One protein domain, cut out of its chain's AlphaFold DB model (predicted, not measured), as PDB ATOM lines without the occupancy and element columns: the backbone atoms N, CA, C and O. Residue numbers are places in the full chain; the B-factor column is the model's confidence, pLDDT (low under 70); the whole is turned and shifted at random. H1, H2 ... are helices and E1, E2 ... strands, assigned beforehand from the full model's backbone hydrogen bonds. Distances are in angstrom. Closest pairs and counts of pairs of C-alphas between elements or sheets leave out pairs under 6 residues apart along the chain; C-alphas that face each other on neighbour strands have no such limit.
ATOM      1  N   ARG A 521       3.163  25.424 -41.602       71.25
ATOM      2  CA  ARG A 521       2.065  26.265 -41.094       71.25
ATOM      3  C   ARG A 521       0.998  26.402 -42.181       71.25
ATOM      4  O   ARG A 521       1.235  27.038 -43.215       71.25
ATOM      5  N   HIS A 522      -0.150  25.771 -41.982       82.88
ATOM      6  CA  HIS A 522      -1.295  25.820 -42.886       82.88
ATOM      7  C   HIS A 522      -2.227  26.982 -42.523       82.88
ATOM      8  O   HIS A 522      -2.452  27.265 -41.349       82.88
ATOM      9  N   VAL A 523      -2.831  27.629 -43.521       74.50
ATOM     10  CA  VAL A 523      -3.718  28.794 -43.333       74.50
ATOM     11  C   VAL A 523      -4.878  28.556 -42.354       74.50
ATOM     12  O   VAL A 523      -5.277  29.479 -41.648       74.50
ATOM     13  N   SER A 524      -5.358  27.315 -42.219       74.12
ATOM     14  CA  SER A 524      -6.346  26.926 -41.198       74.12
ATOM     15  C   SER A 524      -5.936  27.280 -39.761       74.12
ATOM     16  O   SER A 524      -6.794  27.527 -38.927       74.12
ATOM     17  N   GLU A 525      -4.634  27.298 -39.454       72.62
ATOM     18  CA  GLU A 525      -4.122  27.571 -38.100       72.62
ATOM     19  C   GLU A 525      -4.340  29.023 -37.664       72.62
ATOM     20  O   GLU A 525      -4.260  29.322 -36.477       72.62
ATOM     21  N   LEU A 526      -4.644  29.932 -38.597       65.62
ATOM     22  CA  LEU A 526      -5.007  31.309 -38.268       65.62
ATOM     23  C   LEU A 526      -6.404  31.426 -37.642       65.62
ATOM     24  O   LEU A 526      -6.669  32.441 -37.008       65.62
ATOM     25  N   PHE A 527      -7.299  30.446 -37.808       64.50
ATOM     26  CA  PHE A 527      -8.727  30.603 -37.517       64.50
ATOM     27  C   PHE A 527      -9.214  29.618 -36.448       64.50
ATOM     28  O   PHE A 527      -9.531  28.467 -36.736       64.50
ATOM     29  N   ALA A 528      -9.363  30.096 -35.209       53.94
ATOM     30  CA  ALA A 528      -9.661  29.258 -34.037       53.94
ATOM     31  C   ALA A 528     -10.997  28.478 -34.084       53.94
ATOM     32  O   ALA A 528     -11.214  27.588 -33.265       53.94
ATOM     33  N   GLN A 529     -11.915  28.835 -34.990       54.03
ATOM     34  CA  GLN A 529     -13.301  28.343 -35.001       54.03
ATOM     35  C   GLN A 529     -13.672  27.491 -36.227       54.03
ATOM     36  O   GLN A 529     -14.723  26.848 -36.210       54.03
ATOM     37  N   ARG A 530     -12.875  27.495 -37.306       62.69
ATOM     38  CA  ARG A 530     -13.231  26.788 -38.546       62.69
ATOM     39  C   ARG A 530     -12.014  26.475 -39.405       62.69
ATOM     40  O   ARG A 530     -11.256  27.365 -39.774       62.69
ATOM     41  N   ASP A 531     -11.905  25.209 -39.786       75.31
ATOM     42  CA  ASP A 531     -10.906  24.741 -40.735       75.31
ATOM     43  C   ASP A 531     -11.300  25.090 -42.179       75.31
ATOM     44  O   ASP A 531     -12.426  24.829 -42.611       75.31
ATOM     45  N   PHE A 532     -10.345  25.641 -42.928       76.81
ATOM     46  CA  PHE A 532     -10.471  25.992 -44.343       76.81
ATOM     47  C   PHE A 532      -9.331  25.365 -45.150       76.81
ATOM     48  O   PHE A 532      -8.186  25.362 -44.693       76.81
ATOM     49  N   THR A 533      -9.646  24.880 -46.349       82.81
ATOM     50  CA  THR A 533      -8.683  24.436 -47.371       82.81
ATOM     51  C   THR A 533      -8.269  25.588 -48.289       82.81
ATOM     52  O   THR A 533      -8.933  26.629 -48.345       82.81
ATOM     53  N   TYR A 534      -7.218  25.387 -49.090       81.62
ATOM     54  CA  TYR A 534      -6.870  26.306 -50.184       81.62
ATOM     55  C   TYR A 534      -8.060  26.569 -51.128       81.62
ATOM     56  O   TYR A 534      -8.263  27.701 -51.574       81.62
ATOM     57  N   ALA A 535      -8.858  25.538 -51.424       79.25
ATOM     58  CA  ALA A 535     -10.002  25.639 -52.327       79.25
ATOM     59  C   ALA A 535     -11.139  26.493 -51.743       79.25
ATOM     60  O   ALA A 535     -11.713  27.299 -52.472       79.25
ATOM     61  N   ASP A 536     -11.414  26.372 -50.438       79.81
ATOM     62  CA  ASP A 536     -12.395  27.222 -49.747       79.81
ATOM     63  C   ASP A 536     -11.977  28.700 -49.817       79.81
ATOM     64  O   ASP A 536     -12.784  29.576 -50.128       79.81
ATOM     65  N   ILE A 537     -10.689  28.981 -49.587       77.75
ATOM     66  CA  ILE A 537     -10.160  30.352 -49.543       77.75
ATOM     67  C   ILE A 537     -10.081  30.979 -50.938       77.75
ATOM     68  O   ILE A 537     -10.315  32.177 -51.086       77.75
ATOM     69  N   ALA A 538      -9.832  30.178 -51.976       79.44
ATOM     70  CA  ALA A 538      -9.920  30.612 -53.371       79.44
ATOM     71  C   ALA A 538     -11.349  30.999 -53.809       79.44
ATOM     72  O   ALA A 538     -11.504  31.557 -54.895       79.44
ATOM     73  N   GLY A 539     -12.372  30.682 -53.004       70.94
ATOM     74  CA  GLY A 539     -13.777  31.022 -53.241       70.94
ATOM     75  C   GLY A 539     -14.275  32.295 -52.545       70.94
ATOM     76  O   GLY A 539     -15.425  32.672 -52.761       70.94
ATOM     77  N   PHE A 540     -13.463  32.964 -51.716       72.88
ATOM     78  CA  PHE A 540     -13.872  34.211 -51.055       72.88
ATOM     79  C   PHE A 540     -13.766  35.427 -51.993       72.88
ATOM     80  O   PHE A 540     -12.739  35.639 -52.631       72.88
ATOM     81  N   GLU A 541     -14.815  36.257 -52.021       56.81
ATOM     82  CA  GLU A 541     -14.994  37.385 -52.958       56.81
ATOM     83  C   GLU A 541     -13.844  38.417 -52.914       56.81
ATOM     84  O   GLU A 541     -13.422  38.914 -53.956       56.81
ATOM     85  N   ASP A 542     -13.284  38.678 -51.727       70.56
ATOM     86  CA  ASP A 542     -12.193  39.643 -51.508       70.56
ATOM     87  C   ASP A 542     -10.768  39.048 -51.642       70.56
ATOM     88  O   ASP A 542      -9.780  39.745 -51.392       70.56
ATOM     89  N   VAL A 543     -10.616  37.760 -51.985       77.06
ATOM     90  CA  VAL A 543      -9.298  37.103 -52.081       77.06
ATOM     91  C   VAL A 543      -8.706  37.260 -53.483       77.06
ATOM     92  O   VAL A 543      -9.186  36.695 -54.467       77.06
ATOM     93  N   VAL A 544      -7.597  37.994 -53.581       85.94
ATOM     94  CA  VAL A 544      -6.931  38.270 -54.859       85.94
ATOM     95  C   VAL A 544      -6.054  37.085 -55.258       85.94
ATOM     96  O   VAL A 544      -5.014  36.820 -54.654       85.94
ATOM     97  N   LYS A 545      -6.448  36.377 -56.318       86.75
ATOM     98  CA  LYS A 545      -5.650  35.302 -56.918       86.75
ATOM     99  C   LYS A 545      -4.582  35.878 -57.851       86.75
ATOM    100  O   LYS A 545      -4.902  36.457 -58.887       86.75
ATOM    101  N   LEU A 546      -3.314  35.708 -57.486       83.44
ATOM    102  CA  LEU A 546      -2.170  36.166 -58.275       83.44
ATOM    103  C   LEU A 546      -1.946  35.282 -59.514       83.44
ATOM    104  O   LEU A 546      -2.378  34.129 -59.574       83.44
ATOM    105  N   SER A 547      -1.213  35.807 -60.498       77.88
ATOM    106  CA  SER A 547      -0.887  35.114 -61.757       77.88
ATOM    107  C   SER A 547      -0.030  33.853 -61.571       77.88
ATOM    108  O   SER A 547      -0.127  32.916 -62.361       77.88
ATOM    109  N   ASP A 548       0.756  33.782 -60.494       80.44
ATOM    110  CA  ASP A 548       1.478  32.573 -60.075       80.44
ATOM    111  C   ASP A 548       0.586  31.547 -59.339       80.44
ATOM    112  O   ASP A 548       1.028  30.438 -59.028       80.44
ATOM    113  N   GLY A 549      -0.693  31.859 -59.118       78.31
ATOM    114  CA  GLY A 549      -1.673  31.011 -58.442       78.31
ATOM    115  C   GLY A 549      -1.621  31.051 -56.912       78.31
ATOM    116  O   GLY A 549      -2.323  30.260 -56.281       78.31
ATOM    117  N   ARG A 550      -0.830  31.944 -56.305       87.38
ATOM    118  CA  ARG A 550      -0.955  32.274 -54.877       87.38
ATOM    119  C   ARG A 550      -2.230  33.083 -54.619       87.38
ATOM    120  O   ARG A 550      -2.751  33.739 -55.520       87.38
ATOM    121  N   LEU A 551      -2.732  33.032 -53.391       85.94
ATOM    122  CA  LEU A 551      -3.893  33.801 -52.936       85.94
ATOM    123  C   LEU A 551      -3.430  34.877 -51.955       85.94
ATOM    124  O   LEU A 551      -2.726  34.561 -50.999       85.94
ATOM    125  N   GLN A 552      -3.832  36.125 -52.163       86.69
ATOM    126  CA  GLN A 552      -3.645  37.205 -51.199       86.69
ATOM    127  C   GLN A 552      -4.974  37.491 -50.493       86.69
ATOM    128  O   GLN A 552      -5.972  37.800 -51.145       86.69
ATOM    129  N   THR A 553      -4.996  37.390 -49.163       80.75
ATOM    130  CA  THR A 553      -6.190  37.725 -48.369       80.75
ATOM    131  C   THR A 553      -6.451  39.235 -48.376       80.75
ATOM    132  O   THR A 553      -5.502  40.012 -48.517       80.75
ATOM    133  N   PRO A 554      -7.692  39.685 -48.120       75.69
ATOM    134  CA  PRO A 554      -7.932  41.078 -47.755       75.69
ATOM    135  C   PRO A 554      -7.165  41.477 -46.474       75.69
ATOM    136  O   PRO A 554      -6.811  40.603 -45.667       75.69
ATOM    137  N   PRO A 555      -6.932  42.787 -46.254       75.50
ATOM    138  CA  PRO A 555      -6.243  43.305 -45.075       75.50
ATOM    139  C   PRO A 555      -7.138  43.246 -43.828       75.50
ATOM    140  O   PRO A 555      -7.919  44.161 -43.544       75.50
ATOM    141  N   MET A 556      -6.987  42.173 -43.058       70.81
ATOM    142  CA  MET A 556      -7.615  41.991 -41.749       70.81
ATOM    143  C   MET A 556      -6.988  42.934 -40.715       70.81
ATOM    144  O   MET A 556      -5.848  43.368 -40.877       70.81
ATOM    145  N   ARG A 557      -7.721  43.269 -39.643       61.50
ATOM    146  CA  ARG A 557      -7.159  44.020 -38.507       61.50
ATOM    147  C   ARG A 557      -6.798  43.079 -37.368       61.50
ATOM    148  O   ARG A 557      -7.600  42.226 -37.007       61.50
ATOM    149  N   THR A 558      -5.618  43.279 -36.802       62.38
ATOM    150  CA  THR A 558      -5.151  42.633 -35.570       62.38
ATOM    151  C   THR A 558      -5.570  43.442 -34.338       62.38
ATOM    152  O   THR A 558      -5.920  44.619 -34.451       62.38
ATOM    153  N   ASP A 559      -5.523  42.832 -33.149       50.53
ATOM    154  CA  ASP A 559      -5.956  43.458 -31.881       50.53
ATOM    155  C   ASP A 559      -5.177  44.735 -31.516       50.53
ATOM    156  O   ASP A 559      -5.694  45.614 -30.828       50.53
ATOM    157  N   ASP A 560      -3.937  44.864 -31.995       51.47
ATOM    158  CA  ASP A 560      -3.104  46.067 -31.867       51.47
ATOM    159  C   ASP A 560      -3.472  47.179 -32.875       51.47
ATOM    160  O   ASP A 560      -2.800  48.208 -32.962       51.47
ATOM    161  N   GLY A 561      -4.545  46.984 -33.644       56.44
ATOM    162  CA  GLY A 561      -5.114  47.948 -34.578       56.44
ATOM    163  C   GLY A 561      -4.432  48.013 -35.945       56.44
ATOM    164  O   GLY A 561      -4.966  48.713 -36.820       56.44
ATOM    165  N   ARG A 562      -3.312  47.297 -36.147       66.56
ATOM    166  CA  ARG A 562      -2.606  47.192 -37.436       66.56
ATOM    167  C   ARG A 562      -3.476  46.500 -38.492       66.56
ATOM    168  O   ARG A 562      -4.526  45.931 -38.184       66.56
ATOM    169  N   ARG A 563      -3.053  46.577 -39.754       71.38
ATOM    170  CA  ARG A 563      -3.599  45.775 -40.856       71.38
ATOM    171  C   ARG A 563      -2.598  44.691 -41.236       71.38
ATOM    172  O   ARG A 563      -1.399  44.899 -41.113       71.38
ATOM    173  N   VAL A 564      -3.106  43.532 -41.645       75.56
ATOM    174  CA  VAL A 564      -2.296  42.386 -42.063       75.56
ATOM    175  C   VAL A 564      -3.010  41.631 -43.180       75.56
ATOM    176  O   VAL A 564      -4.199  41.333 -43.073       75.56
ATOM    177  N   SER A 565      -2.277  41.299 -44.240       80.69
ATOM    178  CA  SER A 565      -2.723  40.405 -45.316       80.69
ATOM    179  C   SER A 565      -1.783  39.203 -45.398       80.69
ATOM    180  O   SER A 565      -0.572  39.347 -45.226       80.69
ATOM    181  N   PHE A 566      -2.310  38.018 -45.696       83.56
ATOM    182  CA  PHE A 566      -1.506  36.811 -45.881       83.56
ATOM    183  C   PHE A 566      -1.394  36.476 -47.362       83.56
ATOM    184  O   PHE A 566      -2.366  36.593 -48.108       83.56
ATOM    185  N   LEU A 567      -0.210  36.026 -47.772       84.81
ATOM    186  CA  LEU A 567       0.009  35.410 -49.071       84.81
ATOM    187  C   LEU A 567       0.094  33.897 -48.878       84.81
ATOM    188  O   LEU A 567       0.968  33.418 -48.156       84.81
ATOM    189  N   ILE A 568      -0.807  33.159 -49.515       87.12
ATOM    190  CA  ILE A 568      -1.009  31.719 -49.342       87.12
ATOM    191  C   ILE A 568      -0.610  31.010 -50.641       87.12
ATOM    192  O   ILE A 568      -0.948  31.471 -51.734       87.12
ATOM    193  N   ASP A 569       0.134  29.910 -50.545       85.31
ATOM    194  CA  ASP A 569       0.564  29.129 -51.707       85.31
ATOM    195  C   ASP A 569      -0.517  28.158 -52.219       85.31
ATOM    196  O   ASP A 569      -1.581  28.012 -51.623       85.31
ATOM    197  N   ARG A 570      -0.243  27.468 -53.336       83.94
ATOM    198  CA  ARG A 570      -1.169  26.496 -53.956       83.94
ATOM    199  C   ARG A 570      -1.438  25.234 -53.114       83.94
ATOM    200  O   ARG A 570      -2.228  24.400 -53.544       83.94
ATOM    201  N   ASN A 571      -0.772  25.073 -51.970       79.94
ATOM    202  CA  ASN A 571      -0.960  23.978 -51.017       79.94
ATOM    203  C   ASN A 571      -1.673  24.442 -49.732       79.94
ATOM    204  O   ASN A 571      -1.827  23.641 -48.816       79.94
ATOM    205  N   GLY A 572      -2.067  25.722 -49.643       78.31
ATOM    206  CA  GLY A 572      -2.646  26.319 -48.436       78.31
ATOM    207  C   GLY A 572      -1.611  26.785 -47.401       78.31
ATOM    208  O   GLY A 572      -1.977  27.222 -46.306       78.31
ATOM    209  N   CYS A 573      -0.314  26.732 -47.713       84.75
ATOM    210  CA  CYS A 573       0.741  27.155 -46.795       84.75
ATOM    211  C   CYS A 573       0.855  28.685 -46.759       84.75
ATOM    212  O   CYS A 573       0.788  29.349 -47.796       84.75
ATOM    213  N   ILE A 574       1.093  29.263 -45.579       83.50
ATOM    214  CA  ILE A 574       1.310  30.712 -45.439       83.50
ATOM    215  C   ILE A 574       2.724  31.051 -45.935       83.50
ATOM    216  O   ILE A 574       3.715  30.792 -45.255       83.50
ATOM    217  N   ALA A 575       2.820  31.631 -47.130       80.19
ATOM    218  CA  ALA A 575       4.078  31.947 -47.806       80.19
ATOM    219  C   ALA A 575       4.645  33.334 -47.451       80.19
ATOM    220  O   ALA A 575       5.855  33.543 -47.550       80.19
ATOM    221  N   ARG A 576       3.797  34.302 -47.069       79.56
ATOM    222  CA  ARG A 576       4.225  35.641 -46.621       79.56
ATOM    223  C   ARG A 576       3.191  36.297 -45.707       79.56
ATOM    224  O   ARG A 576       1.994  36.052 -45.854       79.56
ATOM    225  N   VAL A 577       3.661  37.194 -44.843       78.62
ATOM    226  CA  VAL A 577       2.832  38.159 -44.108       78.62
ATOM    227  C   VAL A 577       3.134  39.558 -44.653       78.62
ATOM    228  O   VAL A 577       4.298  39.933 -44.769       78.62
ATOM    229  N   ILE A 578       2.092  40.307 -45.008       78.00
ATOM    230  CA  ILE A 578       2.133  41.683 -45.530       78.00
ATOM    231  C   ILE A 578       1.455  42.581 -44.486       78.00
ATOM    232  O   ILE A 578       0.425  42.177 -43.941       78.00
ATOM    233  N   ARG A 579       2.008  43.761 -44.191       70.00
ATOM    234  CA  ARG A 579       1.489  44.710 -43.184       70.00
ATOM    235  C   ARG A 579       1.073  46.053 -43.791       70.00
ATOM    236  O   ARG A 579       1.399  46.269 -44.976       70.00
TER     237      ARG A 579
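Overview. This is residues 521 to 579 of the 579 residues of the protein "Protein kinase-like protein" of Sinimarinibacterium flocculans (UniProt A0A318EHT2). With little regular structure, the domain is a two-stranded hairpin, E1 and E2, with a long unnamed stretch tied to E1 by short pairings and two tiny helices, H1 and H2, near the turn end. The printed part has 59 residues, 19 in named elements, in the order H1, H2, E1, E2; the sheet is antiparallel and the class mixed. It is compact, with a radius of gyration of the C-alphas of 11.0 A, and spans 31 by 25 by 22 A.

Along the chain. E1, residues 563 to 568, is 16.6 A long from C-alpha 563 at (-3.599, 45.775, -40.856). E2, residues 574 to 578, is 11.0 A long and ends at (2.133, 41.683, -45.530). H1 is residues 523 to 526, 5.8 A, and H2 residues 534 to 537, 5.3 A.

Arrangement. E1 and E2 form an antiparallel hairpin at 153 degrees, with N 567 and O 576 within hydrogen-bond range at 2.9 A. Residues 551 to 552 pair antiparallel with 567 to 568 of E1, and 556 to 557 with 563 to 564. The closest C-alphas of H1 and E2, Val 523 and Ile 574, are 5.8 A apart. H1 and H2 are close but not clearly touching, their closest C-alphas, Val 523 and Tyr 534, 7.9 A apart. H2 and E2 are apart. Both helices are too short for an O i to N i+4 pair; each has its one O i to N i+3 pair within range.

Size, cuts and confidence. The two C-alphas farthest apart, Ser 547 and Asp 560, are 31.9 A apart. The printed part has no cut, and the link from H2 to E1 is long, 25 residues. The pLDDT is under 70 at residues 526 to 530, 541 and 557 to 562.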